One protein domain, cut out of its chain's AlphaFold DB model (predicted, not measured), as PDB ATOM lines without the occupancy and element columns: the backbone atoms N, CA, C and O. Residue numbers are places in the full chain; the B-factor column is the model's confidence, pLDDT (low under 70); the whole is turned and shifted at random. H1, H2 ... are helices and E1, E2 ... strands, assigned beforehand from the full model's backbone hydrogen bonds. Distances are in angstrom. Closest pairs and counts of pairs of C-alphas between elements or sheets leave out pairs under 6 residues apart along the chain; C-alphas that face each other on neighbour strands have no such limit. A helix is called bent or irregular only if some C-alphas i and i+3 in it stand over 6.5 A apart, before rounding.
ATOM      1  N   VAL A 731      -6.023 -45.235  63.326       95.94
ATOM      2  CA  VAL A 731      -5.091 -45.113  64.449       95.94
ATOM      3  C   VAL A 731      -3.792 -44.456  64.003       95.94
ATOM      4  O   VAL A 731      -3.326 -44.669  62.879       95.94
ATOM      5  N   GLY A 732      -3.191 -43.655  64.881       95.12
ATOM      6  CA  GLY A 732      -1.839 -43.141  64.688       95.12
ATOM      7  C   GLY A 732      -0.817 -44.228  65.011       95.12
ATOM      8  O   GLY A 732      -0.851 -44.813  66.094       95.12
ATOM      9  N   THR A 733       0.067 -44.540  64.065       93.69
ATOM     10  CA  THR A 733       1.100 -45.581  64.231       93.69
ATOM     11  C   THR A 733       2.522 -45.040  64.214       93.69
ATOM     12  O   THR A 733       3.451 -45.767  64.569       93.69
ATOM     13  N   SER A 734       2.702 -43.779  63.821       93.88
ATOM     14  CA  SER A 734       3.947 -43.042  64.010       93.88
ATOM     15  C   SER A 734       3.661 -41.554  64.185       93.88
ATOM     16  O   SER A 734       2.845 -41.010  63.437       93.88
ATOM     17  N   PHE A 735       4.392 -40.891  65.069       94.25
ATOM     18  CA  PHE A 735       4.375 -39.442  65.257       94.25
ATOM     19  C   PHE A 735       5.769 -38.988  65.705       94.25
ATOM     20  O   PHE A 735       6.394 -39.709  66.473       94.25
ATOM     21  N   ASP A 736       6.255 -37.867  65.180       92.81
ATOM     22  CA  ASP A 736       7.597 -37.332  65.445       92.81
ATOM     23  C   ASP A 736       7.569 -35.809  65.271       92.81
ATOM     24  O   ASP A 736       7.055 -35.321  64.247       92.81
ATOM     25  N   THR A 737       8.096 -35.076  66.249       91.56
ATOM     26  CA  THR A 737       8.428 -33.648  66.141       91.56
ATOM     27  C   THR A 737       9.918 -33.467  65.861       91.56
ATOM     28  O   THR A 737      10.755 -34.146  66.430       91.56
ATOM     29  N   ASP A 738      10.289 -32.562  64.954       89.50
ATOM     30  CA  ASP A 738      11.701 -32.250  64.693       89.50
ATOM     31  C   ASP A 738      11.868 -30.762  64.334       89.50
ATOM     32  O   ASP A 738      11.371 -30.317  63.294       89.50
ATOM     33  N   PRO A 739      12.554 -29.950  65.158       86.81
ATOM     34  CA  PRO A 739      13.175 -30.303  66.439       86.81
ATOM     35  C   PRO A 739      12.169 -30.387  67.604       86.81
ATOM     36  O   PRO A 739      11.164 -29.669  67.612       86.81
ATOM     37  N   ASP A 740      12.513 -31.170  68.636       85.69
ATOM     38  CA  ASP A 740      11.799 -31.220  69.931       85.69
ATOM     39  C   ASP A 740      12.050 -29.969  70.791       85.69
ATOM     40  O   ASP A 740      11.223 -29.570  71.616       85.69
ATOM     41  N   HIS A 741      13.201 -29.310  70.600       88.00
ATOM     42  CA  HIS A 741      13.501 -28.014  71.216       88.00
ATOM     43  C   HIS A 741      13.036 -26.881  70.302       88.00
ATOM     44  O   HIS A 741      13.681 -26.526  69.315       88.00
ATOM     45  N   VAL A 742      11.904 -26.283  70.662       88.06
ATOM     46  CA  VAL A 742      11.169 -25.350  69.803       88.06
ATOM     47  C   VAL A 742      11.477 -23.885  70.124       88.06
ATOM     48  O   VAL A 742      10.595 -23.123  70.503       88.06
ATOM     49  N   LEU A 743      12.728 -23.455  69.943       75.94
ATOM     50  CA  LEU A 743      13.244 -22.151  70.399       75.94
ATOM     51  C   LEU A 743      12.469 -20.904  69.904       75.94
ATOM     52  O   LEU A 743      12.425 -19.889  70.592       75.94
ATOM     53  N   LEU A 744      11.800 -20.989  68.748       80.12
ATOM     54  CA  LEU A 744      10.924 -19.937  68.190       80.12
ATOM     55  C   LEU A 744       9.466 -20.403  68.030       80.12
ATOM     56  O   LEU A 744       8.703 -19.859  67.230       80.12
ATOM     57  N   GLY A 745       9.089 -21.474  68.729       86.75
ATOM     58  CA  GLY A 745       7.821 -22.167  68.520       86.75
ATOM     59  C   GLY A 745       7.698 -22.784  67.125       86.75
ATOM     60  O   GLY A 745       6.587 -22.902  66.630       86.75
ATOM     61  N   LEU A 746       8.805 -23.124  66.461       88.19
ATOM     62  CA  LEU A 746       8.806 -23.747  65.135       88.19
ATOM     63  C   LEU A 746       9.242 -25.207  65.237       88.19
ATOM     64  O   LEU A 746      10.284 -25.485  65.824       88.19
ATOM     65  N   THR A 747       8.470 -26.109  64.631       92.12
ATOM     66  CA  THR A 747       8.804 -27.537  64.503       92.12
ATOM     67  C   THR A 747       8.209 -28.127  63.223       92.12
ATOM     68  O   THR A 747       7.215 -27.608  62.696       92.12
ATOM     69  N   ASP A 748       8.810 -29.193  62.704       92.88
ATOM     70  CA  ASP A 748       8.225 -30.042  61.672       92.88
ATOM     71  C   ASP A 748       7.549 -31.243  62.340       92.88
ATOM     72  O   ASP A 748       8.094 -31.843  63.258       92.88
ATOM     73  N   ILE A 749       6.363 -31.624  61.865       94.44
ATOM     74  CA  ILE A 749       5.645 -32.798  62.381       94.44
ATOM     75  C   ILE A 749       5.523 -33.836  61.284       94.44
ATOM     76  O   ILE A 749       4.956 -33.550  60.223       94.44
ATOM     77  N   THR A 750       5.971 -35.059  61.555       94.94
ATOM     78  CA  THR A 750       5.753 -36.214  60.679       94.94
ATOM     79  C   THR A 750       4.900 -37.260  61.380       94.94
ATOM     80  O   THR A 750       5.243 -37.741  62.451       94.94
ATOM     81  N   PHE A 751       3.795 -37.666  60.754       95.94
ATOM     82  CA  PHE A 751       2.907 -38.675  61.327       95.94
ATOM     83  C   PHE A 751       2.362 -39.659  60.294       95.94
ATOM     84  O   PHE A 751       2.294 -39.354  59.100       95.94
ATOM     85  N   THR A 752       1.949 -40.838  60.760       96.06
ATOM     86  CA  THR A 752       1.317 -41.893  59.959       96.06
ATOM     87  C   THR A 752       0.010 -42.332  60.597       96.06
ATOM     88  O   THR A 752      -0.021 -42.716  61.763       96.06
ATOM     89  N   ILE A 753      -1.055 -42.326  59.797       96.44
ATOM     90  CA  ILE A 753      -2.351 -42.906  60.148       96.44
ATOM     91  C   ILE A 753      -2.505 -44.232  59.415       96.44
ATOM     92  O   ILE A 753      -2.252 -44.309  58.211       96.44
ATOM     93  N   GLU A 754      -2.957 -45.262  60.115       96.06
ATOM     94  CA  GLU A 754      -3.300 -46.565  59.555       96.06
ATOM     95  C   GLU A 754      -4.774 -46.876  59.801       96.06
ATOM     96  O   GLU A 754      -5.310 -46.570  60.859       96.06
ATOM     97  N   ASN A 755      -5.433 -47.486  58.816       96.62
ATOM     98  CA  ASN A 755      -6.754 -48.072  58.996       96.62
ATOM     99  C   ASN A 755      -6.602 -49.579  59.254       96.62
ATOM    100  O   ASN A 755      -6.469 -50.351  58.303       96.62
ATOM    101  N   LEU A 756      -6.623 -50.003  60.516       94.69
ATOM    102  CA  LEU A 756      -6.547 -51.410  60.932       94.69
ATOM    103  C   LEU A 756      -7.840 -52.193  60.654       94.69
ATOM    104  O   LEU A 756      -7.854 -53.423  60.751       94.69
ATOM    105  N   GLY A 757      -8.917 -51.490  60.306       91.38
ATOM    106  CA  GLY A 757     -10.234 -52.053  60.080       91.38
ATOM    107  C   GLY A 757     -10.340 -52.780  58.745       91.38
ATOM    108  O   GLY A 757      -9.580 -52.566  57.798       91.38
ATOM    109  N   ASP A 758     -11.360 -53.627  58.643       90.50
ATOM    110  CA  ASP A 758     -11.623 -54.430  57.447       90.50
ATOM    111  C   ASP A 758     -12.446 -53.665  56.381       90.50
ATOM    112  O   ASP A 758     -12.728 -54.197  55.301       90.50
ATOM    113  N   ALA A 759     -12.827 -52.407  56.641       91.38
ATOM    114  CA  ALA A 759     -13.500 -51.526  55.683       91.38
ATOM    115  C   ALA A 759     -12.732 -50.232  55.405       91.38
ATOM    116  O   ALA A 759     -11.976 -49.734  56.225       91.38
ATOM    117  N   THR A 760     -12.966 -49.664  54.218       92.31
ATOM    118  CA  THR A 760     -12.533 -48.295  53.902       92.31
ATOM    119  C   THR A 760     -13.271 -47.285  54.783       92.31
ATOM    120  O   THR A 760     -14.449 -47.502  55.073       92.31
ATOM    121  N   SER A 761     -12.632 -46.159  55.131       91.12
ATOM    122  CA  SER A 761     -13.278 -45.062  55.876       91.12
ATOM    123  C   SER A 761     -14.561 -44.572  55.188       91.12
ATOM    124  O   SER A 761     -15.491 -44.102  55.833       91.12
ATOM    125  N   GLY A 762     -14.651 -44.708  53.858       82.75
ATOM    126  CA  GLY A 762     -15.873 -44.481  53.073       82.75
ATOM    127  C   GLY A 762     -16.291 -43.012  52.926       82.75
ATOM    128  O   GLY A 762     -17.100 -42.692  52.051       82.75
ATOM    129  N   ALA A 763     -15.715 -42.129  53.734       85.25
ATOM    130  CA  ALA A 763     -15.764 -40.681  53.644       85.25
ATOM    131  C   ALA A 763     -14.407 -40.087  54.066       85.25
ATOM    132  O   ALA A 763     -13.532 -40.797  54.580       85.25
ATOM    133  N   GLY A 764     -14.249 -38.788  53.815       90.44
ATOM    134  CA  GLY A 764     -13.105 -38.037  54.307       90.44
ATOM    135  C   GLY A 764     -13.227 -37.739  55.797       90.44
ATOM    136  O   GLY A 764     -14.344 -37.609  56.300       90.44
ATOM    137  N   PHE A 765     -12.083 -37.632  56.461       94.00
ATOM    138  CA  PHE A 765     -11.948 -37.373  57.893       94.00
ATOM    139  C   PHE A 765     -10.835 -36.348  58.127       94.00
ATOM    140  O   PHE A 765      -9.927 -36.209  57.301       94.00
ATOM    141  N   ASP A 766     -10.921 -35.642  59.250       95.06
ATOM    142  CA  ASP A 766      -9.955 -34.621  59.647       95.06
ATOM    143  C   ASP A 766      -9.112 -35.122  60.819       95.06
ATOM    144  O   ASP A 766      -9.629 -35.721  61.764       95.06
ATOM    145  N   VAL A 767      -7.816 -34.835  60.769       96.06
ATOM    146  CA  VAL A 767      -6.869 -35.059  61.861       96.06
ATOM    147  C   VAL A 767      -6.460 -33.694  62.397       96.06
ATOM    148  O   VAL A 767      -5.895 -32.886  61.658       96.06
ATOM    149  N   GLN A 768      -6.766 -33.416  63.661       97.00
ATOM    150  CA  GLN A 768      -6.276 -32.213  64.334       97.00
ATOM    151  C   GLN A 768      -4.931 -32.510  64.983       97.00
ATOM    152  O   GLN A 768      -4.772 -33.545  65.624       97.00
ATOM    153  N   ILE A 769      -3.991 -31.587  64.814       97.00
ATOM    154  CA  ILE A 769      -2.742 -31.549  65.567       97.00
ATOM    155  C   ILE A 769      -2.968 -30.560  66.704       97.00
ATOM    156  O   ILE A 769      -3.385 -29.423  66.446       97.00
ATOM    157  N   VAL A 770      -2.725 -30.987  67.938       96.56
ATOM    158  CA  VAL A 770      -3.000 -30.192  69.139       96.56
ATOM    159  C   VAL A 770      -1.769 -30.075  70.033       96.56
ATOM    160  O   VAL A 770      -0.936 -30.975  70.057       96.56
ATOM    161  N   LEU A 771      -1.672 -28.954  70.746       96.62
ATOM    162  CA  LEU A 771      -0.700 -28.674  71.800       96.62
ATOM    163  C   LEU A 771      -1.396 -28.805  73.162       96.62
ATOM    164  O   LEU A 771      -2.369 -28.088  73.419       96.62
ATOM    165  N   SER A 772      -0.870 -29.668  74.028       94.50
ATOM    166  CA  SER A 772      -1.401 -29.967  75.363       94.50
ATOM    167  C   SER A 772      -0.394 -29.619  76.463       94.50
ATOM    168  O   SER A 772       0.817 -29.651  76.235       94.50
ATOM    169  N   ASP A 773      -0.884 -29.195  77.630       91.44
ATOM    170  CA  ASP A 773      -0.086 -28.996  78.856       91.44
ATOM    171  C   ASP A 773       0.021 -30.271  79.704       91.44
ATOM    172  O   ASP A 773       0.699 -30.283  80.735       91.44
ATOM    173  N   ASP A 774      -0.631 -31.359  79.290       90.50
ATOM    174  CA  ASP A 774      -0.522 -32.651  79.941       90.50
ATOM    175  C   ASP A 774      -0.448 -33.813  78.933       90.50
ATOM    176  O   ASP A 774      -0.499 -33.647  77.718       90.50
ATOM    177  N   ALA A 775      -0.231 -35.024  79.448       88.69
ATOM    178  CA  ALA A 775      -0.041 -36.210  78.615       88.69
ATOM    179  C   ALA A 775      -1.346 -36.744  77.985       88.69
ATOM    180  O   ALA A 775      -1.328 -37.829  77.398       88.69
ATOM    181  N   ILE A 776      -2.486 -36.076  78.194       93.25
ATOM    182  CA  ILE A 776      -3.811 -36.490  77.733       93.25
ATOM    183  C   ILE A 776      -4.244 -35.573  76.592       93.25
ATOM    184  O   ILE A 776      -4.780 -34.495  76.796       93.25
ATOM    185  N   ILE A 777      -4.118 -36.088  75.377       94.12
ATOM    186  CA  ILE A 777      -4.568 -35.435  74.155       94.12
ATOM    187  C   ILE A 777      -6.096 -35.508  74.065       94.12
ATOM    188  O   ILE A 777      -6.669 -36.589  73.874       94.12
ATOM    189  N   ASP A 778      -6.783 -34.378  74.214       92.62
ATOM    190  CA  ASP A 778      -8.237 -34.283  74.151       92.62
ATOM    191  C   ASP A 778      -8.758 -32.972  73.526       92.62
ATOM    192  O   ASP A 778      -8.026 -32.095  73.082       92.62
ATOM    193  N   GLY A 779     -10.083 -32.845  73.417       88.50
ATOM    194  CA  GLY A 779     -10.715 -31.691  72.765       88.50
ATOM    195  C   GLY A 779     -10.631 -30.364  73.535       88.50
ATOM    196  O   GLY A 779     -11.253 -29.390  73.099       88.50
ATOM    197  N   THR A 780      -9.975 -30.322  74.696       92.31
ATOM    198  CA  THR A 780      -9.692 -29.093  75.453       92.31
ATOM    199  C   THR A 780      -8.344 -28.469  75.103       92.31
ATOM    200  O   THR A 780      -8.155 -27.288  75.401       92.31
ATOM    201  N   ASP A 781      -7.487 -29.211  74.402       95.31
ATOM    202  CA  ASP A 781      -6.172 -28.770  73.948       95.31
ATOM    203  C   ASP A 781      -6.233 -27.732  72.821       95.31
ATOM    204  O   ASP A 781      -7.227 -27.579  72.094       95.31
ATOM    205  N   THR A 782      -5.123 -27.018  72.638       95.94
ATOM    206  CA  THR A 782      -5.009 -25.976  71.621       95.94
ATOM    207  C   THR A 782      -4.752 -26.598  70.250       95.94
ATOM    208  O   THR A 782      -3.677 -27.123  69.981       95.94
ATOM    209  N   VAL A 783      -5.719 -26.496  69.332       96.19
ATOM    210  CA  VAL A 783      -5.546 -26.941  67.937       96.19
ATOM    211  C   VAL A 783      -4.566 -26.023  67.201       96.19
ATOM    212  O   VAL A 783      -4.854 -24.843  66.994       96.19
ATOM    213  N   VAL A 784      -3.439 -26.580  66.755       96.00
ATOM    214  CA  VAL A 784      -2.374 -25.856  66.034       96.00
ATOM    215  C   VAL A 784      -2.427 -26.075  64.520       96.00
ATOM    216  O   VAL A 784      -2.052 -25.189  63.755       96.00
ATOM    217  N   ALA A 785      -2.951 -27.216  64.062       95.44
ATOM    218  CA  ALA A 785      -3.160 -27.504  62.642       95.44
ATOM    219  C   ALA A 785      -4.292 -28.520  62.421       95.44
ATOM    220  O   ALA A 785      -4.748 -29.203  63.337       95.44
ATOM    221  N   THR A 786      -4.784 -28.616  61.185       95.56
ATOM    222  CA  THR A 786      -5.786 -29.616  60.791       95.56
ATOM    223  C   THR A 786      -5.487 -30.125  59.389       95.56
ATOM    224  O   THR A 786      -5.425 -29.342  58.443       95.56
ATOM    225  N   GLU A 787      -5.351 -31.440  59.263       95.12
ATOM    226  CA  GLU A 787      -5.090 -32.141  58.011       95.12
ATOM    227  C   GLU A 787      -6.317 -32.955  57.591       95.12
ATOM    228  O   GLU A 787      -6.804 -33.804  58.337       95.12
ATOM    229  N   SER A 788      -6.808 -32.720  56.374       93.62
ATOM    230  CA  SER A 788      -7.970 -33.431  55.832       93.62
ATOM    231  C   SER A 788      -7.557 -34.568  54.898       93.62
ATOM    232  O   SER A 788      -6.773 -34.388  53.957       93.62
ATOM    233  N   PHE A 789      -8.172 -35.732  55.081       91.94
ATOM    234  CA  PHE A 789      -7.984 -36.916  54.247       91.94
ATOM    235  C   PHE A 789      -9.275 -37.249  53.503       91.94
ATOM    236  O   PHE A 789     -10.372 -37.074  54.020       91.94
ATOM    237  N   THR A 790      -9.172 -37.716  52.255       90.38
ATOM    238  CA  THR A 790     -10.357 -37.986  51.418       90.38
ATOM    239  C   THR A 790     -10.974 -39.359  51.655       90.38
ATOM    240  O   THR A 790     -12.192 -39.480  51.626       90.38
ATOM    241  N   GLU A 791     -10.142 -40.387  51.816       91.38
ATOM    242  CA  GLU A 791     -10.520 -41.760  52.170       91.38
ATOM    243  C   GLU A 791      -9.256 -42.547  52.548       91.38
ATOM    244  O   GLU A 791      -8.175 -42.248  52.031       91.38
ATOM    245  N   LEU A 792      -9.388 -43.566  53.401       94.44
ATOM    246  CA  LEU A 792      -8.313 -44.514  53.707       94.44
ATOM    247  C   LEU A 792      -8.841 -45.951  53.618       94.44
ATOM    248  O   LEU A 792      -9.774 -46.338  54.324       94.44
ATOM    249  N   ALA A 793      -8.272 -46.738  52.701       94.19
ATOM    250  CA  ALA A 793      -8.690 -48.118  52.470       94.19
ATOM    251  C   ALA A 793      -8.349 -49.032  53.662       94.19
ATOM    252  O   ALA A 793      -7.431 -48.740  54.419       94.19
ATOM    253  N   ALA A 794      -9.061 -50.155  53.787       93.38
ATOM    254  CA  ALA A 794      -8.784 -51.182  54.794       93.38
ATOM    255  C   ALA A 794      -7.323 -51.667  54.726       93.38
ATOM    256  O   ALA A 794      -6.842 -52.015  53.639       93.38
ATOM    257  N   GLY A 795      -6.630 -51.691  55.866       90.69
ATOM    258  CA  GLY A 795      -5.221 -52.075  56.003       90.69
ATOM    259  C   GLY A 795      -4.222 -51.131  55.325       90.69
ATOM    260  O   GLY A 795      -3.074 -51.518  55.111       90.69
ATOM    261  N   ALA A 796      -4.652 -49.942  54.892       94.94
ATOM    262  CA  ALA A 796      -3.773 -48.953  54.278       94.94
ATOM    263  C   ALA A 796      -3.289 -47.933  55.311       94.94
ATOM    264  O   ALA A 796      -4.015 -47.583  56.238       94.94
ATOM    265  N   SER A 797      -2.090 -47.402  55.081       95.31
ATOM    266  CA  SER A 797      -1.530 -46.293  55.843       95.31
ATOM    267  C   SER A 797      -1.272 -45.073  54.961       95.31
ATOM    268  O   SER A 797      -1.111 -45.172  53.738       95.31
ATOM    269  N   VAL A 798      -1.253 -43.902  55.587       95.06
ATOM    270  CA  VAL A 798      -0.925 -42.626  54.959       95.06
ATOM    271  C   VAL A 798      -0.057 -41.806  55.902       95.06
ATOM    272  O   VAL A 798      -0.402 -41.636  57.067       95.06
ATOM    273  N   SER A 799       1.047 -41.275  55.380       93.75
ATOM    274  CA  SER A 799       1.923 -40.372  56.125       93.75
ATOM    275  C   SER A 799       1.789 -38.933  55.631       93.75
ATOM    276  O   SER A 799       1.533 -38.676  54.443       93.75
ATOM    277  N   ARG A 800       1.975 -37.988  56.547       94.00
ATOM    278  CA  ARG A 800       2.010 -36.547  56.293       94.00
ATOM    279  C   ARG A 800       3.195 -35.928  57.014       94.00
ATOM    280  O   ARG A 800       3.564 -36.380  58.090       94.00
ATOM    281  N   THR A 801       3.726 -34.877  56.400       94.12
ATOM    282  CA  THR A 801       4.708 -33.987  57.013       94.12
ATOM    283  C   THR A 801       4.162 -32.571  56.927       94.12
ATOM    284  O   THR A 801       3.823 -32.111  55.830       94.12
ATOM    285  N   VAL A 802       4.048 -31.909  58.074       92.94
ATOM    286  CA  VAL A 802       3.688 -30.496  58.201       92.94
ATOM    287  C   VAL A 802       4.963 -29.753  58.571       92.94
ATOM    288  O   VAL A 802       5.422 -29.853  59.703       92.94
ATOM    289  N   SER A 803       5.557 -29.057  57.603       92.44
ATOM    290  CA  SER A 803       6.811 -28.329  57.819       92.44
ATOM    291  C   SER A 803       6.579 -26.905  58.307       92.44
ATOM    292  O   SER A 803       5.658 -26.226  57.844       92.44
ATOM    293  N   SER A 804       7.477 -26.436  59.173       87.38
ATOM    294  CA  SER A 804       7.514 -25.089  59.746       87.38
ATOM    295  C   SER A 804       6.210 -24.712  60.449       87.38
ATOM    296  O   SER A 804       5.683 -23.611  60.257       87.38
ATOM    297  N   LEU A 805       5.663 -25.637  61.240       92.50
ATOM    298  CA  LEU A 805       4.472 -25.377  62.034       92.50
ATOM    299  C   LEU A 805       4.808 -24.366  63.134       92.50
ATOM    300  O   LEU A 805       5.669 -24.616  63.973       92.50
ATOM    301  N   GLN A 806       4.103 -23.234  63.132       91.75
ATOM    302  CA  GLN A 806       4.216 -22.219  64.174       91.75
ATOM    303  C   GLN A 806       3.276 -22.547  65.337       91.75
ATOM    304  O   GLN A 806       2.055 -22.434  65.218       91.75
ATOM    305  N   LEU A 807       3.860 -22.899  66.474       93.81
ATOM    306  CA  LEU A 807       3.188 -23.088  67.749       93.81
ATOM    307  C   LEU A 807       2.881 -21.733  68.420       93.81
ATOM    308  O   LEU A 807       3.547 -20.728  68.128       93.81
ATOM    309  N   PRO A 808       1.886 -21.670  69.326       92.25
ATOM    310  CA  PRO A 808       1.479 -20.436  69.994       92.25
ATOM    311  C   PRO A 808       2.524 -19.997  71.037       92.25
ATOM    312  O   PRO A 808       2.456 -20.374  72.206       92.25
ATOM    313  N   ILE A 809       3.476 -19.154  70.622       89.75
ATOM    314  CA  ILE A 809       4.607 -18.693  71.456       89.75
ATOM    315  C   ILE A 809       4.138 -18.101  72.791       89.75
ATOM    316  O   ILE A 809       4.682 -18.440  73.832       89.75
ATOM    317  N   ALA A 810       3.098 -17.265  72.789       87.12
ATOM    318  CA  ALA A 810       2.600 -16.642  74.017       87.12
ATOM    319  C   ALA A 810       2.053 -17.662  75.038       87.12
ATOM    320  O   ALA A 810       2.138 -17.432  76.246       87.12
ATOM    321  N   GLU A 811       1.488 -18.779  74.567       91.12
ATOM    322  CA  GLU A 811       0.999 -19.860  75.426       91.12
ATOM    323  C   GLU A 811       2.171 -20.652  76.010       91.12
ATOM    324  O   GLU A 811       2.260 -20.784  77.231       91.12
ATOM    325  N   LEU A 812       3.111 -21.068  75.155       91.94
ATOM    326  CA  LEU A 812       4.337 -21.760  75.560       91.94
ATOM    327  C   LEU A 812       5.175 -20.920  76.537       91.94
ATOM    328  O   LEU A 812       5.620 -21.415  77.566       91.94
ATOM    329  N   PHE A 813       5.324 -19.618  76.281       90.69
ATOM    330  CA  PHE A 813       6.024 -18.690  77.170       90.69
ATOM    331  C   PHE A 813       5.351 -18.584  78.541       90.69
ATOM    332  O   PHE A 813       6.019 -18.595  79.577       90.69
ATOM    333  N   GLY A 814       4.017 -18.510  78.563       89.50
ATOM    334  CA  GLY A 814       3.247 -18.489  79.803       89.50
ATOM    335  C   GLY A 814       3.442 -19.754  80.641       89.50
ATOM    336  O   GLY A 814       3.552 -19.653  81.864       89.50
ATOM    337  N   ARG A 815       3.513 -20.925  79.994       90.69
ATOM    338  CA  ARG A 815       3.783 -22.220  80.639       90.69
ATOM    339  C   ARG A 815       5.226 -22.301  81.141       90.69
ATOM    340  O   ARG A 815       5.428 -22.451  82.343       90.69
ATOM    341  N   ALA A 816       6.203 -21.991  80.288       90.38
ATOM    342  CA  ALA A 816       7.623 -21.995  80.635       90.38
ATOM    343  C   ALA A 816       7.961 -21.075  81.826       90.38
ATOM    344  O   ALA A 816       8.787 -21.423  82.668       90.38
ATOM    345  N   ILE A 817       7.302 -19.915  81.971       89.19
ATOM    346  CA  ILE A 817       7.476 -19.062  83.164       89.19
ATOM    347  C   ILE A 817       7.043 -19.773  84.453       89.19
ATOM    348  O   ILE A 817       7.673 -19.564  85.495       89.19
ATOM    349  N   ASN A 818       5.951 -20.540  84.405       89.06
ATOM    350  CA  ASN A 818       5.417 -21.246  85.569       89.06
ATOM    351  C   ASN A 818       6.287 -22.447  85.945       89.06
ATOM    352  O   ASN A 818       6.464 -22.699  87.140       89.06
ATOM    353  N   ASP A 819       6.827 -23.139  84.945       88.69
ATOM    354  CA  ASP A 819       7.685 -24.307  85.137       88.69
ATOM    355  C   ASP A 819       9.078 -23.898  85.623       88.69
ATOM    356  O   ASP A 819       9.628 -24.504  86.541       88.69
ATOM    357  N   ASP A 820       9.609 -22.792  85.100       89.62
ATOM    358  CA  ASP A 820      10.929 -22.277  85.458       89.62
ATOM    359  C   ASP A 820      10.818 -20.947  86.228       89.62
ATOM    360  O   ASP A 820      11.215 -19.908  85.704       89.62
ATOM    361  N   PRO A 821      10.286 -20.881  87.462       85.88
ATOM    362  CA  PRO A 821      10.137 -19.612  88.173       85.88
ATOM    363  C   PRO A 821      11.493 -19.009  88.583       85.88
ATOM    364  O   PRO A 821      12.439 -19.713  88.941       85.88
ATOM    365  N   SER A 822      11.574 -17.674  88.634       78.88
ATOM    366  CA  SER A 822      12.779 -16.958  89.080       78.88
ATOM    367  C   SER A 822      13.202 -17.394  90.491       78.88
ATOM    368  O   SER A 822      12.407 -17.296  91.432       78.88
ATOM    369  N   GLY A 823      14.456 -17.827  90.652       67.62
ATOM    370  CA  GLY A 823      14.985 -18.295  91.939       67.62
ATOM    371  C   GLY A 823      14.528 -19.703  92.344       67.62
ATOM    372  O   GLY A 823      14.593 -20.045  93.529       67.62
ATOM    373  N   GLY A 824      14.049 -20.514  91.394       64.12
ATOM    374  CA  GLY A 824      13.855 -21.950  91.582       64.12
ATOM    375  C   GLY A 824      15.149 -22.636  92.040       64.12
ATOM    376  O   GLY A 824      16.244 -22.266  91.637       64.12
ATOM    377  N   GLY A 825      15.043 -23.619  92.936       58.59
ATOM    378  CA  GLY A 825      16.212 -24.301  93.514       58.59
ATOM    379  C   GLY A 825      16.851 -25.375  92.621       58.59
ATOM    380  O   GLY A 825      17.769 -26.049  93.081       58.59
ATOM    381  N   SER A 826      16.332 -25.580  91.407       76.06
ATOM    382  CA  SER A 826      16.856 -26.520  90.410       76.06
ATOM    383  C   SER A 826      17.554 -25.740  89.304       76.06
ATOM    384  O   SER A 826      16.988 -24.770  88.808       76.06
ATOM    385  N   ASN A 827      18.741 -26.197  88.904       85.06
ATOM    386  CA  ASN A 827      19.459 -25.653  87.751       85.06
ATOM    387  C   ASN A 827      19.043 -26.328  86.440       85.06
ATOM    388  O   ASN A 827      19.592 -25.984  85.415       85.06
ATOM    389  N   THR A 828      18.103 -27.273  86.447       89.19
ATOM    390  CA  THR A 828      17.562 -27.881  85.221       89.19
ATOM    391  C   THR A 828      16.118 -27.439  85.041       89.19
ATOM    392  O   THR A 828      15.346 -27.505  86.007       89.19
ATOM    393  N   SER A 829      15.781 -27.005  83.826       89.69
ATOM    394  CA  SER A 829      14.436 -26.610  83.413       89.69
ATOM    395  C   SER A 829      13.430 -27.731  83.656       89.69
ATOM    396  O   SER A 829      13.762 -28.916  83.586       89.69
ATOM    397  N   THR A 830      12.193 -27.357  83.951       88.94
ATOM    398  CA  THR A 830      11.067 -28.299  84.015       88.94
ATOM    399  C   THR A 830      10.003 -28.037  82.956       88.94
ATOM    400  O   THR A 830       8.990 -28.728  82.967       88.94
ATOM    401  N   SER A 831      10.268 -27.098  82.037       87.00
ATOM    402  CA  SER A 831       9.434 -26.831  80.862       87.00
ATOM    403  C   SER A 831       9.233 -28.122  80.069       87.00
ATOM    404  O   SER A 831      10.207 -28.774  79.680       87.00
ATOM    405  N   PHE A 832       7.973 -28.522  79.906       86.69
ATOM    406  CA  PHE A 832       7.584 -29.781  79.282       86.69
ATOM    407  C   PHE A 832       6.156 -29.659  78.732       86.69
ATOM    408  O   PHE A 832       5.221 -29.457  79.505       86.69
ATOM    409  N   ASP A 833       5.977 -29.842  77.424       92.06
ATOM    410  CA  ASP A 833       4.671 -29.814  76.751       92.06
ATOM    411  C   ASP A 833       4.503 -31.039  75.832       92.06
ATOM    412  O   ASP A 833       5.475 -31.728  75.509       92.06
ATOM    413  N   TYR A 834       3.271 -31.308  75.391       93.12
ATOM    414  CA  TYR A 834       2.951 -32.432  74.506       93.12
ATOM    415  C   TYR A 834       2.305 -31.954  73.206       93.12
ATOM    416  O   TYR A 834       1.451 -31.065  73.213       93.12
ATOM    417  N   ILE A 835       2.654 -32.585  72.086       95.31
ATOM    418  CA  ILE A 835       1.934 -32.434  70.817       95.31
ATOM    419  C   ILE A 835       1.316 -33.777  70.452       95.31
ATOM    420  O   ILE A 835       1.970 -34.807  70.552       95.31
ATOM    421  N   GLY A 836       0.063 -33.788  69.998       95.50
ATOM    422  CA  GLY A 836      -0.595 -35.034  69.609       95.50
ATOM    423  C   GLY A 836      -1.674 -34.892  68.549       95.50
ATOM    424  O   GLY A 836      -1.978 -33.800  68.063       95.50
ATOM    425  N   LEU A 837      -2.239 -36.038  68.172       96.62
ATOM    426  CA  LEU A 837      -3.276 -36.162  67.157       96.62
ATOM    427  C   LEU A 837      -4.648 -36.447  67.772       96.62
ATOM    428  O   LEU A 837      -4.802 -37.337  68.605       96.62
ATOM    429  N   LEU A 838      -5.665 -35.760  67.256       96.44
ATOM    430  CA  LEU A 838      -7.067 -36.156  67.376       96.44
ATOM    431  C   LEU A 838      -7.568 -36.593  65.997       96.44
ATOM    432  O   LEU A 838      -7.886 -35.763  65.133       96.44
ATOM    433  N   ILE A 839      -7.610 -37.906  65.780       95.50
ATOM    434  CA  ILE A 839      -8.020 -38.521  64.513       95.50
ATOM    435  C   ILE A 839      -9.543 -38.586  64.445       95.50
ATOM    436  O   ILE A 839     -10.204 -38.965  65.406       95.50
ATOM    437  N   ASP A 840     -10.109 -38.191  63.305       92.94
ATOM    438  CA  ASP A 840     -11.556 -38.040  63.131       92.94
ATOM    439  C   ASP A 840     -12.200 -37.226  64.266       92.94
ATOM    440  O   ASP A 840     -13.227 -37.579  64.836       92.94
ATOM    441  N   SER A 841     -11.598 -36.081  64.593       85.75
ATOM    442  CA  SER A 841     -12.087 -35.168  65.645       85.75
ATOM    443  C   SER A 841     -13.571 -34.762  65.502       85.75
ATOM    444  O   SER A 841     -14.206 -34.333  66.467       85.75
ATOM    445  N   GLY A 842     -14.148 -34.897  64.302       82.75
ATOM    446  CA  GLY A 842     -15.568 -34.669  64.031       82.75
ATOM    447  C   GLY A 842     -16.494 -35.852  64.344       82.75
ATOM    448  O   GLY A 842     -17.715 -35.665  64.284       82.75
ATOM    449  N   GLY A 843     -15.951 -37.037  64.649       86.94
ATOM    450  CA  GLY A 843     -16.682 -38.297  64.834       86.94
ATOM    451  C   GLY A 843     -17.559 -38.638  63.629       86.94
ATOM    452  O   GLY A 843     -18.741 -38.969  63.782       86.94
ATOM    453  N   VAL A 844     -17.047 -38.385  62.421       87.62
ATOM    454  CA  VAL A 844     -17.788 -38.533  61.161       87.62
ATOM    455  C   VAL A 844     -17.771 -39.985  60.698       87.62
ATOM    456  O   VAL A 844     -18.744 -40.451  60.089       87.62
ATOM    457  N   ILE A 845     -16.676 -40.684  60.969       90.44
ATOM    458  CA  ILE A 845     -16.468 -42.086  60.662       90.44
ATOM    459  C   ILE A 845     -16.920 -42.892  61.880       90.44
ATOM    460  O   ILE A 845     -16.671 -42.522  63.014       90.44
ATOM    461  N   ILE A 846     -17.677 -43.963  61.638       90.38
ATOM    462  CA  ILE A 846     -18.003 -44.926  62.695       90.38
ATOM    463  C   ILE A 846     -16.952 -46.016  62.610       90.38
ATOM    464  O   ILE A 846     -16.827 -46.654  61.557       90.38
ATOM    465  N   GLU A 847     -16.238 -46.219  63.702       93.44
ATOM    466  CA  GLU A 847     -15.052 -47.057  63.758       93.44
ATOM    467  C   GLU A 847     -15.267 -48.281  64.648       93.44
ATOM    468  O   GLU A 847     -16.092 -48.286  65.566       93.44
ATOM    469  N   SER A 848     -14.509 -49.346  64.383       92.19
ATOM    470  CA  SER A 848     -14.586 -50.565  65.195       92.19
ATOM    471  C   SER A 848     -14.030 -50.352  66.610       92.19
ATOM    472  O   SER A 848     -14.426 -51.046  67.556       92.19
ATOM    473  N   ASN A 849     -13.152 -49.358  66.767       91.38
ATOM    474  CA  ASN A 849     -12.687 -48.829  68.034       91.38
ATOM    475  C   ASN A 849     -12.598 -47.300  67.924       91.38
ATOM    476  O   ASN A 849     -11.924 -46.780  67.060       91.38
ATOM    477  N   GLU A 850     -13.303 -46.597  68.805       91.19
ATOM    478  CA  GLU A 850     -13.341 -45.123  68.835       91.19
ATOM    479  C   GLU A 850     -12.364 -44.549  69.881       91.19
ATOM    480  O   GLU A 850     -12.325 -43.349  70.136       91.19
ATOM    481  N   ASN A 851     -11.641 -45.419  70.601       91.00
ATOM    482  CA  ASN A 851     -10.789 -45.025  71.731       91.00
ATOM    483  C   ASN A 851      -9.293 -45.039  71.392       91.00
ATOM    484  O   ASN A 851      -8.479 -44.813  72.283       91.00
ATOM    485  N   ASN A 852      -8.930 -45.368  70.152       93.19
ATOM    486  CA  ASN A 852      -7.554 -45.378  69.646       93.19
ATOM    487  C   ASN A 852      -7.263 -44.252  68.647       93.19
ATOM    488  O   ASN A 852      -6.192 -44.222  68.049       93.19
ATOM    489  N   ASN A 853      -8.176 -43.291  68.535       93.56
ATOM    490  CA  ASN A 853      -8.024 -42.098  67.708       93.56
ATOM    491  C   ASN A 853      -7.103 -41.030  68.332       93.56
ATOM    492  O   ASN A 853      -6.845 -40.005  67.702       93.56
ATOM    493  N   ALA A 854      -6.665 -41.251  69.575       94.38
ATOM    494  CA  ALA A 854      -5.722 -40.430  70.329       94.38
ATOM    495  C   ALA A 854      -5.129 -41.242  71.501       94.38
ATOM    496  O   ALA A 854      -5.654 -42.304  71.862       94.38
ATOM    497  N   ASN A 855      -4.099 -40.703  72.161       92.62
ATOM    498  CA  ASN A 855      -3.484 -41.243  73.379       92.62
ATOM    499  C   ASN A 855      -2.945 -42.687  73.271       92.62
ATOM    500  O   ASN A 855      -3.018 -43.454  74.238       92.62
ATOM    501  N   GLN A 856      -2.410 -43.082  72.115       93.12
ATOM    502  CA  GLN A 856      -1.717 -44.364  71.927       93.12
ATOM    503  C   GLN A 856      -0.280 -44.343  72.464       93.12
ATOM    504  O   GLN A 856       0.275 -45.400  72.778       93.12
ATOM    505  N   GLY A 857       0.281 -43.151  72.662       85.44
ATOM    506  CA  GLY A 857       1.522 -42.913  73.391       85.44
ATOM    507  C   GLY A 857       2.610 -42.279  72.528       85.44
ATOM    508  O   GLY A 857       2.467 -42.149  71.310       85.44
ATOM    509  N   LYS A 858       3.719 -41.912  73.186       86.81
ATOM    510  CA  LYS A 858       4.864 -41.249  72.552       86.81
ATOM    511  C   LYS A 858       5.350 -42.022  71.320       86.81
ATOM    512  O   LYS A 858       5.509 -43.247  71.374       86.81
ATOM    513  N   GLY A 859       5.558 -41.314  70.217       87.00
ATOM    514  CA  GLY A 859       6.025 -41.861  68.949       87.00
ATOM    515  C   GLY A 859       4.950 -42.545  68.097       87.00
ATOM    516  O   GLY A 859       5.261 -42.980  66.991       87.00
ATOM    517  N   SER A 860       3.706 -42.687  68.578       89.25
ATOM    518  CA  SER A 860       2.595 -43.300  67.818       89.25
ATOM    519  C   SER A 860       1.609 -42.254  67.309       89.25
ATOM    520  O   SER A 860       1.329 -42.194  66.113       89.25
ATOM    521  N   ASP A 861       1.103 -41.420  68.211       90.62
ATOM    522  CA  ASP A 861       0.131 -40.362  67.920       90.62
ATOM    523  C   ASP A 861       0.360 -39.085  68.742       90.62
ATOM    524  O   ASP A 861      -0.482 -38.187  68.729       90.62
ATOM    525  N   GLY A 862       1.506 -38.990  69.416       92.62
ATOM    526  CA  GLY A 862       1.993 -37.769  70.036       92.62
ATOM    527  C   GLY A 862       3.482 -37.831  70.354       92.62
ATOM    528  O   GLY A 862       4.086 -38.907  70.304       92.62
ATOM    529  N   ASP A 863       4.044 -36.677  70.679       92.38
ATOM    530  CA  ASP A 863       5.426 -36.475  71.104       92.38
ATOM    531  C   ASP A 863       5.506 -35.485  72.263       92.38
ATOM    532  O   ASP A 863       4.533 -34.786  72.570       92.38
ATOM    533  N   ASP A 864       6.667 -35.432  72.902       90.38
ATOM    534  CA  ASP A 864       7.009 -34.369  73.837       90.38
ATOM    535  C   ASP A 864       7.879 -33.299  73.175       90.38
ATOM    536  O   ASP A 864       8.632 -33.545  72.243       90.38
ATOM    537  N   ILE A 865       7.744 -32.071  73.659       90.94
ATOM    538  CA  ILE A 865       8.562 -30.947  73.220       90.94
ATOM    539  C   ILE A 865       9.008 -30.136  74.430       90.94
ATOM    540  O   ILE A 865       8.394 -30.155  75.500       90.94
ATOM    541  N   THR A 866      10.081 -29.374  74.250       89.69
ATOM    542  CA  THR A 866      10.540 -28.405  75.244       89.69
ATOM    543  C   THR A 866      10.585 -27.010  74.649       89.69
ATOM    544  O   THR A 866      11.284 -26.752  73.664       89.69
ATOM    545  N   PHE A 867       9.910 -26.071  75.310       90.69
ATOM    546  CA  PHE A 867      10.064 -24.646  75.049       90.69
ATOM    547  C   PHE A 867      11.038 -24.033  76.057       90.69
ATOM    548  O   PHE A 867      10.653 -23.544  77.122       90.69
ATOM    549  N   PHE A 868      12.330 -24.089  75.724       90.50
ATOM    550  CA  PHE A 868      13.403 -23.498  76.522       90.50
ATOM    551  C   PHE A 868      13.880 -22.206  75.864       90.50
ATOM    552  O   PHE A 868      14.868 -22.188  75.138       90.50
ATOM    553  N   VAL A 869      13.090 -21.149  76.053       89.12
ATOM    554  CA  VAL A 869      13.191 -19.892  75.291       89.12
ATOM    555  C   VAL A 869      14.331 -18.980  75.752       89.12
ATOM    556  O   VAL A 869      14.764 -18.103  75.017       89.12
ATOM    557  N   TRP A 870      14.817 -19.165  76.979       90.62
ATOM    558  CA  TRP A 870      15.860 -18.319  77.568       90.62
ATOM    559  C   TRP A 870      17.280 -18.667  77.086       90.62
ATOM    560  O   TRP A 870      18.199 -17.909  77.367       90.62
ATOM    561  N   ASP A 871      17.454 -19.786  76.382       90.12
ATOM    562  CA  ASP A 871      18.701 -20.243  75.750       90.12
ATOM    563  C   ASP A 871      18.619 -19.967  74.243       90.12
ATOM    564  O   ASP A 871      18.093 -20.770  73.476       90.12
ATOM    565  N   ILE A 872      19.048 -18.775  73.835       86.88
ATOM    566  CA  ILE A 872      18.795 -18.194  72.511       86.88
ATOM    567  C   ILE A 872      19.758 -18.739  71.457       86.88
ATOM    568  O   ILE A 872      19.420 -18.774  70.270       86.88
ATOM    569  N   ASP A 873      20.956 -19.155  71.853       81.88
ATOM    570  CA  ASP A 873      21.891 -19.824  70.947       81.88
ATOM    571  C   ASP A 873      21.644 -21.345  70.838       81.88
ATOM    572  O   ASP A 873      22.169 -21.989  69.924       81.88
ATOM    573  N   GLY A 874      20.786 -21.901  71.705       83.62
ATOM    574  CA  GLY A 874      20.360 -23.298  71.697       83.62
ATOM    575  C   GLY A 874      21.432 -24.269  72.194       83.62
ATOM    576  O   GLY A 874      21.373 -25.464  71.872       83.62
ATOM    577  N   ASN A 875      22.431 -23.783  72.936       82.12
ATOM    578  CA  ASN A 875      23.559 -24.581  73.414       82.12
ATOM    579  C   ASN A 875      23.204 -25.505  74.600       82.12
ATOM    580  O   ASN A 875      24.025 -26.334  75.003       82.12
ATOM    581  N   GLY A 876      21.982 -25.403  75.131       86.50
ATOM    582  CA  GLY A 876      21.455 -26.182  76.248       86.50
ATOM    583  C   GLY A 876      21.602 -25.504  77.611       86.50
ATOM    584  O   GLY A 876      21.205 -26.093  78.614       86.50
ATOM    585  N   THR A 877      22.167 -24.298  77.694       88.94
ATOM    586  CA  THR A 877      22.380 -23.554  78.945       88.94
ATOM    587  C   THR A 877      22.057 -22.079  78.757       88.94
ATOM    588  O   THR A 877      22.530 -21.445  77.829       88.94
ATOM    589  N   VAL A 878      21.330 -21.492  79.704       90.25
ATOM    590  CA  VAL A 878      21.067 -20.050  79.732       90.25
ATOM    591  C   VAL A 878      22.310 -19.323  80.223       90.25
ATOM    592  O   VAL A 878      22.672 -19.374  81.404       90.25
ATOM    593  N   THR A 879      22.963 -18.619  79.314       88.00
ATOM    594  CA  THR A 879      24.198 -17.880  79.544       88.00
ATOM    595  C   THR A 879      23.972 -16.372  79.542       88.00
ATOM    596  O   THR A 879      22.926 -15.844  79.160       88.00
ATOM    597  N   ALA A 880      24.995 -15.631  79.968       83.25
ATOM    598  CA  ALA A 880      24.985 -14.179  79.846       83.25
ATOM    599  C   ALA A 880      24.926 -13.726  78.377       83.25
ATOM    600  O   ALA A 880      24.392 -12.651  78.108       83.25
ATOM    601  N   THR A 881      25.420 -14.538  77.437       84.50
ATOM    602  CA  THR A 881      25.344 -14.264  75.997       84.50
ATOM    603  C   THR A 881      23.895 -14.215  75.525       84.50
ATOM    604  O   THR A 881      23.537 -13.297  74.787       84.50
ATOM    605  N   ASP A 882      23.036 -15.101  76.033       86.81
ATOM    606  CA  ASP A 882      21.597 -15.080  75.751       86.81
ATOM    607  C   ASP A 882      20.947 -13.802  76.287       86.81
ATOM    608  O   ASP A 882      20.204 -13.114  75.588       86.81
ATOM    609  N   ALA A 883      21.291 -13.399  77.512       86.75
ATOM    610  CA  ALA A 883      20.774 -12.159  78.085       86.75
ATOM    611  C   ALA A 883      21.239 -10.927  77.288       86.75
ATOM    612  O   ALA A 883      20.430 -10.055  76.967       86.75
ATOM    613  N   ILE A 884      22.524 -10.863  76.927       85.94
ATOM    614  CA  ILE A 884      23.102  -9.780  76.120       85.94
ATOM    615  C   ILE A 884      22.460  -9.740  74.732       85.94
ATOM    616  O   ILE A 884      22.193  -8.652  74.217       85.94
ATOM    617  N   PHE A 885      22.143 -10.897  74.143       89.00
ATOM    618  CA  PHE A 885      21.451 -10.969  72.862       89.00
ATOM    619  C   PHE A 885      20.114 -10.218  72.895       89.00
ATOM    620  O   PHE A 885      19.821  -9.476  71.951       89.00
ATOM    621  N   VAL A 886      19.339 -10.359  73.976       88.25
ATOM    622  CA  VAL A 886      18.073  -9.629  74.162       88.25
ATOM    623  C   VAL A 886      18.312  -8.164  74.521       88.25
ATOM    624  O   VAL A 886      17.674  -7.285  73.945       88.25
ATOM    625  N   ILE A 887      19.249  -7.881  75.435       88.38
ATOM    626  CA  ILE A 887      19.555  -6.517  75.906       88.38
ATOM    627  C   ILE A 887      19.969  -5.610  74.743       88.38
ATOM    628  O   ILE A 887      19.447  -4.504  74.614       88.38
ATOM    629  N   ASN A 888      20.838  -6.094  73.855       88.25
ATOM    630  CA  ASN A 888      21.313  -5.335  72.694       88.25
ATOM    631  C   ASN A 888      20.217  -5.079  71.646       88.25
ATOM    632  O   ASN A 888      20.451  -4.370  70.671       88.25
ATOM    633  N   ARG A 889      19.029  -5.669  71.814       90.00
ATOM    634  CA  ARG A 889      17.898  -5.548  70.888       90.00
ATOM    635  C   ARG A 889      16.663  -4.919  71.526       90.00
ATOM    636  O   ARG A 889      15.606  -4.888  70.898       90.00
ATOM    637  N   LEU A 890      16.787  -4.397  72.746       89.88
ATOM    638  CA  LEU A 890      15.702  -3.686  73.415       89.88
ATOM    639  C   LEU A 890      15.204  -2.517  72.560       89.88
ATOM    640  O   LEU A 890      15.985  -1.701  72.076       89.88
ATOM    641  N   GLY A 891      13.886  -2.440  72.378       78.75
ATOM    642  CA  GLY A 891      13.243  -1.412  71.561       78.75
ATOM    643  C   GLY A 891      13.296  -1.663  70.050       78.75
ATOM    644  O   GLY A 891      12.725  -0.874  69.297       78.75
ATOM    645  N   LEU A 892      13.926  -2.750  69.588       82.81
ATOM    646  CA  LEU A 892      13.897  -3.153  68.182       82.81
ATOM    647  C   LEU A 892      12.645  -3.983  67.854       82.81
ATOM    648  O   LEU A 892      12.030  -4.615  68.715       82.81
ATOM    649  N   ASN A 893      12.293  -4.017  66.566       82.94
ATOM    650  CA  ASN A 893      11.237  -4.892  66.054       82.94
ATOM    651  C   ASN A 893      11.702  -6.356  66.034       82.94
ATOM    652  O   ASN A 893      12.800  -6.661  65.553       82.94
ATOM    653  N   ALA A 894      10.819  -7.262  66.456       83.69
ATOM    654  CA  ALA A 894      11.037  -8.709  66.517       83.69
ATOM    655  C   ALA A 894      10.983  -9.395  65.136       83.69
ATOM    656  O   ALA A 894      10.181 -10.291  64.881       83.69
ATOM    657  N   THR A 895      11.804  -8.944  64.188       79.94
ATOM    658  CA  THR A 895      11.829  -9.481  62.817       79.94
ATOM    659  C   THR A 895      13.233  -9.892  62.393       79.94
ATOM    660  O   THR A 895      14.221  -9.299  62.827       79.94
ATOM    661  N   GLY A 896      13.329 -10.888  61.508       81.00
ATOM    662  CA  GLY A 896      14.609 -11.370  60.985       81.00
ATOM    663  C   GLY A 896      15.507 -11.916  62.096       81.00
ATOM    664  O   GLY A 896      15.054 -12.696  62.928       81.00
ATOM    665  N   ALA A 897      16.765 -11.470  62.131       76.31
ATOM    666  CA  ALA A 897      17.752 -11.891  63.131       76.31
ATOM    667  C   ALA A 897      17.391 -11.502  64.579       76.31
ATOM    668  O   ALA A 897      18.023 -11.988  65.510       76.31
ATOM    669  N   ASN A 898      16.387 -10.640  64.778       83.56
ATOM    670  CA  ASN A 898      15.952 -10.194  66.101       83.56
ATOM    671  C   ASN A 898      14.770 -11.002  66.652       83.56
ATOM    672  O   ASN A 898      14.394 -10.799  67.801       83.56
ATOM    673  N   ALA A 899      14.178 -11.906  65.863       80.62
ATOM    674  CA  ALA A 899      12.992 -12.657  66.277       80.62
ATOM    675  C   ALA A 899      13.228 -13.485  67.555       80.62
ATOM    676  O   ALA A 899      12.338 -13.568  68.389       80.62
ATOM    677  N   GLY A 900      14.442 -14.014  67.754       82.19
ATOM    678  CA  GLY A 900      14.799 -14.763  68.966       82.19
ATOM    679  C   GLY A 900      14.913 -13.935  70.247       82.19
ATOM    680  O   GLY A 900      15.048 -14.510  71.316       82.19
ATOM    681  N   ALA A 901      14.854 -12.601  70.168       88.19
ATOM    682  CA  ALA A 901      14.886 -11.733  71.346       88.19
ATOM    683  C   ALA A 901      13.483 -11.381  71.882       88.19
ATOM    684  O   ALA A 901      13.371 -10.855  72.987       88.19
ATOM    685  N   ASP A 902      12.418 -11.663  71.127       89.81
ATOM    686  CA  ASP A 902      11.030 -11.508  71.579       89.81
ATOM    687  C   ASP A 902      10.510 -12.845  72.111       89.81
ATOM    688  O   ASP A 902       9.886 -13.634  71.401       89.81
ATOM    689  N   LEU A 903      10.807 -13.110  73.381       89.56
ATOM    690  CA  LEU A 903      10.554 -14.410  74.006       89.56
ATOM    691  C   LEU A 903       9.059 -14.700  74.173       89.56
ATOM    692  O   LEU A 903       8.646 -15.857  74.203       89.56
ATOM    693  N   ASN A 904       8.248 -13.650  74.312       85.56
ATOM    694  CA  ASN A 904       6.809 -13.767  74.541       85.56
ATOM    695  C   ASN A 904       5.973 -13.639  73.247       85.56
ATOM    696  O   ASN A 904       4.763 -13.886  73.273       85.56
ATOM    697  N   GLY A 905       6.608 -13.295  72.122       85.00
ATOM    698  CA  GLY A 905       6.000 -13.238  70.795       85.00
ATOM    699  C   GLY A 905       5.014 -12.083  70.595       85.00
ATOM    700  O   GLY A 905       4.095 -12.205  69.777       85.00
ATOM    701  N   ASN A 906       5.133 -10.982  71.346       84.19
ATOM    702  CA  ASN A 906       4.229  -9.826  71.224       84.19
ATOM    703  C   ASN A 906       4.622  -8.841  70.101       84.19
ATOM    704  O   ASN A 906       3.907  -7.862  69.864       84.19
ATOM    705  N   GLY A 907       5.727  -9.101  69.403       83.19
ATOM    706  CA  GLY A 907       6.285  -8.292  68.324       83.19
ATOM    707  C   GLY A 907       7.263  -7.202  68.776       83.19
ATOM    708  O   GLY A 907       7.817  -6.507  67.918       83.19
ATOM    709  N   VAL A 908       7.479  -7.030  70.083       84.38
ATOM    710  CA  VAL A 908       8.291  -5.968  70.693       84.38
ATOM    711  C   VAL A 908       9.305  -6.569  71.657       84.38
ATOM    712  O   VAL A 908       8.947  -7.184  72.657       84.38
ATOM    713  N   ILE A 909      10.582  -6.283  71.418       88.50
ATOM    714  CA  ILE A 909      11.661  -6.711  72.308       88.50
ATOM    715  C   ILE A 909      11.732  -5.731  73.479       88.50
ATOM    716  O   ILE A 909      12.138  -4.573  73.331       88.50
ATOM    717  N   SER A 910      11.281  -6.177  74.646       88.94
ATOM    718  CA  SER A 910      11.082  -5.342  75.826       88.94
ATOM    719  C   SER A 910      12.047  -5.691  76.958       88.94
ATOM    720  O   SER A 910      12.630  -6.771  77.010       88.94
ATOM    721  N   ALA A 911      12.171  -4.793  77.942       85.31
ATOM    722  CA  ALA A 911      12.957  -5.076  79.147       85.31
ATOM    723  C   ALA A 911      12.449  -6.321  79.901       85.31
ATOM    724  O   ALA A 911      13.210  -6.955  80.626       85.31
ATOM    725  N   THR A 912      11.178  -6.691  79.712       85.38
ATOM    726  CA  THR A 912      10.595  -7.907  80.291       85.38
ATOM    727  C   THR A 912      11.226  -9.161  79.693       85.38
ATOM    728  O   THR A 912      11.502 -10.101  80.437       85.38
ATOM    729  N   ASP A 913      11.512  -9.156  78.390       87.69
ATOM    730  CA  ASP A 913      12.181 -10.259  77.696       87.69
ATOM    731  C   ASP A 913      13.612 -10.418  78.217       87.69
ATOM    732  O   ASP A 913      14.009 -11.503  78.635       87.69
ATOM    733  N   ALA A 914      14.352  -9.312  78.339       88.56
ATOM    734  CA  ALA A 914      15.709  -9.334  78.888       88.56
ATOM    735  C   ALA A 914      15.738  -9.834  80.344       88.56
ATOM    736  O   ALA A 914      16.532 -10.705  80.699       88.56
ATOM    737  N   ILE A 915      14.840  -9.328  81.198       86.94
ATOM    738  CA  ILE A 915      14.744  -9.749  82.603       86.94
ATOM    739  C   ILE A 915      14.367 -11.235  82.717       86.94
ATOM    740  O   ILE A 915      14.822 -11.908  83.646       86.94
ATOM    741  N   ALA A 916      13.562 -11.767  81.791       86.69
ATOM    742  CA  ALA A 916      13.190 -13.178  81.790       86.69
ATOM    743  C   ALA A 916      14.402 -14.105  81.591       86.69
ATOM    744  O   ALA A 916      14.458 -15.140  82.261       86.69
ATOM    745  N   VAL A 917      15.377 -13.706  80.765       91.19
ATOM    746  CA  VAL A 917      16.653 -14.428  80.597       91.19
ATOM    747  C   VAL A 917      17.574 -14.220  81.796       91.19
ATOM    748  O   VAL A 917      18.063 -15.186  82.375       91.19
ATOM    749  N   ILE A 918      17.758 -12.969  82.238       88.62
ATOM    750  CA  ILE A 918      18.660 -12.622  83.354       88.62
ATOM    751  C   ILE A 918      18.308 -13.404  84.628       88.62
ATOM    752  O   ILE A 918      19.189 -13.889  85.335       88.62
ATOM    753  N   ASN A 919      17.018 -13.567  84.922       89.19
ATOM    754  CA  ASN A 919      16.560 -14.291  86.110       89.19
ATOM    755  C   ASN A 919      16.789 -15.812  86.053       89.19
ATOM    756  O   ASN A 919      16.509 -16.494  87.042       89.19
ATOM    757  N   ARG A 920      17.246 -16.339  84.913       90.88
ATOM    758  CA  ARG A 920      17.450 -17.768  84.643       90.88
ATOM    759  C   ARG A 920      18.876 -18.090  84.203       90.88
ATOM    760  O   ARG A 920      19.121 -19.193  83.740       90.88
ATOM    761  N   LEU A 921      19.823 -17.170  84.386       89.50
ATOM    762  CA  LEU A 921      21.240 -17.445  84.141       89.50
ATOM    763  C   LEU A 921      21.706 -18.683  84.923       89.50
ATOM    764  O   LEU A 921      21.478 -18.787  86.130       89.50
ATOM    765  N   GLY A 922      22.367 -19.605  84.226       84.62
ATOM    766  CA  GLY A 922      22.809 -20.892  84.761       84.62
ATOM    767  C   GLY A 922      21.727 -21.977  84.807       84.62
ATOM    768  O   GLY A 922      21.977 -23.038  85.378       84.62
ATOM    769  N   LEU A 923      20.539 -21.727  84.245       91.31
ATOM    770  CA  LEU A 923      19.525 -22.753  84.019       91.31
ATOM    771  C   LEU A 923      19.924 -23.595  82.800       91.31
ATOM    772  O   LEU A 923      20.219 -23.065  81.736       91.31
ATOM    773  N   GLU A 924      19.923 -24.905  82.953       91.62
ATOM    774  CA  GLU A 924      20.227 -25.904  81.934       91.62
ATOM    775  C   GLU A 924      18.921 -26.467  81.368       91.62
ATOM    776  O   GLU A 924      17.934 -26.655  82.090       91.62
ATOM    777  N   ARG A 925      18.910 -26.765  80.073       89.31
ATOM    778  CA  ARG A 925      17.783 -27.403  79.399       89.31
ATOM    779  C   ARG A 925      17.574 -28.816  79.940       89.31
ATOM    780  O   ARG A 925      18.516 -29.522  80.298       89.31
ATOM    781  N   ASN A 926      16.323 -29.261  79.965       85.12
ATOM    782  CA  ASN A 926      16.016 -30.652  80.257       85.12
ATOM    783  C   ASN A 926      16.230 -31.535  79.019       85.12
ATOM    784  O   ASN A 926      15.302 -31.800  78.263       85.12
ATOM    785  N   ASP A 927      17.443 -32.050  78.839       81.88
ATOM    786  CA  ASP A 927      17.760 -32.920  77.699       81.88
ATOM    787  C   ASP A 927      17.043 -34.287  77.736       81.88
ATOM    788  O   ASP A 927      17.117 -35.036  76.769       81.88
ATOM    789  N   SER A 928      16.327 -34.642  78.816       73.00
ATOM    790  CA  SER A 928      15.539 -35.889  78.848       73.00
ATOM    791  C   SER A 928      14.300 -35.873  77.946       73.00
ATOM    792  O   SER A 928      13.709 -36.929  77.734       73.00
ATOM    793  N   VAL A 929      13.936 -34.694  77.436       69.56
ATOM    794  CA  VAL A 929      12.821 -34.466  76.506       69.56
ATOM    795  C   VAL A 929      13.298 -34.445  75.049       69.56
ATOM    796  O   VAL A 929      12.485 -34.479  74.145       69.56
ATOM    797  N   ILE A 930      14.611 -34.396  74.802       68.12
ATOM    798  CA  ILE A 930      15.154 -34.439  73.442       68.12
ATOM    799  C   ILE A 930      15.310 -35.900  73.052       68.12
ATOM    800  O   ILE A 930      16.206 -36.589  73.556       68.12
TER     801      ILE A 930
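Overview. This is residues 731 to 930 of the 992 residues of the protein "Peptidase A2 domain-containing protein" of Phycisphaerae bacterium (UniProt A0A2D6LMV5). Two strongly twisted sheets lie face to face as a sandwich, and beyond one end of it sits a small head of loops with three short helices, H2, H3 and H4. H2 and H4 run side by side in that head, while H1 lies at the sandwich's end nearer to it. The printed part has 200 residues, of which 88, under half, are in named elements, in the order E1 E2 E3 E4 E5 H1 E6 E7 H2 H3 H4; the class is mixed, helices and strands. The sheets, in order E1, E2, E5 and E4, E3, E6, E7, are both antiparallel. The whole is compact by its radius of gyration of the C-alphas, 19.1 A, yet elongated, spanning 60 by 34 by 25 A.

Arrangement. E1, residues 731 to 738, and E2, residues 746 to 755, form a hairpin, with N 733 and O 752 2.9 A apart, within hydrogen-bond range. E3, residues 765 to 772, and E4, residues 782 to 789, form another, with N 767 and O 787 at 2.8 A. E5, residues 797 to 806, is antiparallel to E2, with N 800 and O 751 at 2.9 A. After a tight link, H1, residues 809 to 819, only grazes the four-stranded sheet with residues 811 to 816. E6, residues 833 to 839, is antiparallel to E3, with N 770 and O 836 at 2.9 A, and forms a hairpin with E7, residues 862 to 865, where N 863 and O 835 are 2.8 A apart. Across the sandwich, the closest C-alphas of E1 and E7 are those of Phe 735 and Gly 862, 5.6 A apart. H2, residues 880 to 887, and H4, residues 911 to 918, touch at a shallow tilt of 2 degrees, opposite ways; their closest C-alphas are those of Val 886 and Ala 914, at 5.3 A. H3, residues 896 to 901, is close to H2 but not clearly touching it, with the C-alphas of Val 886 and Ala 901 closest at 4.7 A. Every O i to N i+4 pair is within hydrogen-bond range in H2 and H4, against 6 of 7 in H1 and 0 of 2 in H3, where 2 of 3 O i to N i+3 pairs are.

Along the chain. E1 begins at C-alpha 731 (-5.091, -45.113, 64.449). E2 is 29.5 A long and E5 26.1 A; E5 bends by 59 degrees at residue 803 and E4 by 53 degrees at residue 785. H1 is 15.1 A long. H3 is irregular, with C-alphas 897 and 900 7.1 A apart. H4 ends at C-alpha 918 (18.660, -12.622, 83.354).

Size, cuts and confidence. The two C-alphas farthest apart, of Asp 758 and Asn 888, are 61.1 A apart. The printed part has no cut; the links H1 to E6, E6 to E7 and E7 to H2 are long. The pLDDT is under 70 at residues 823 to 825 and 929 to 930.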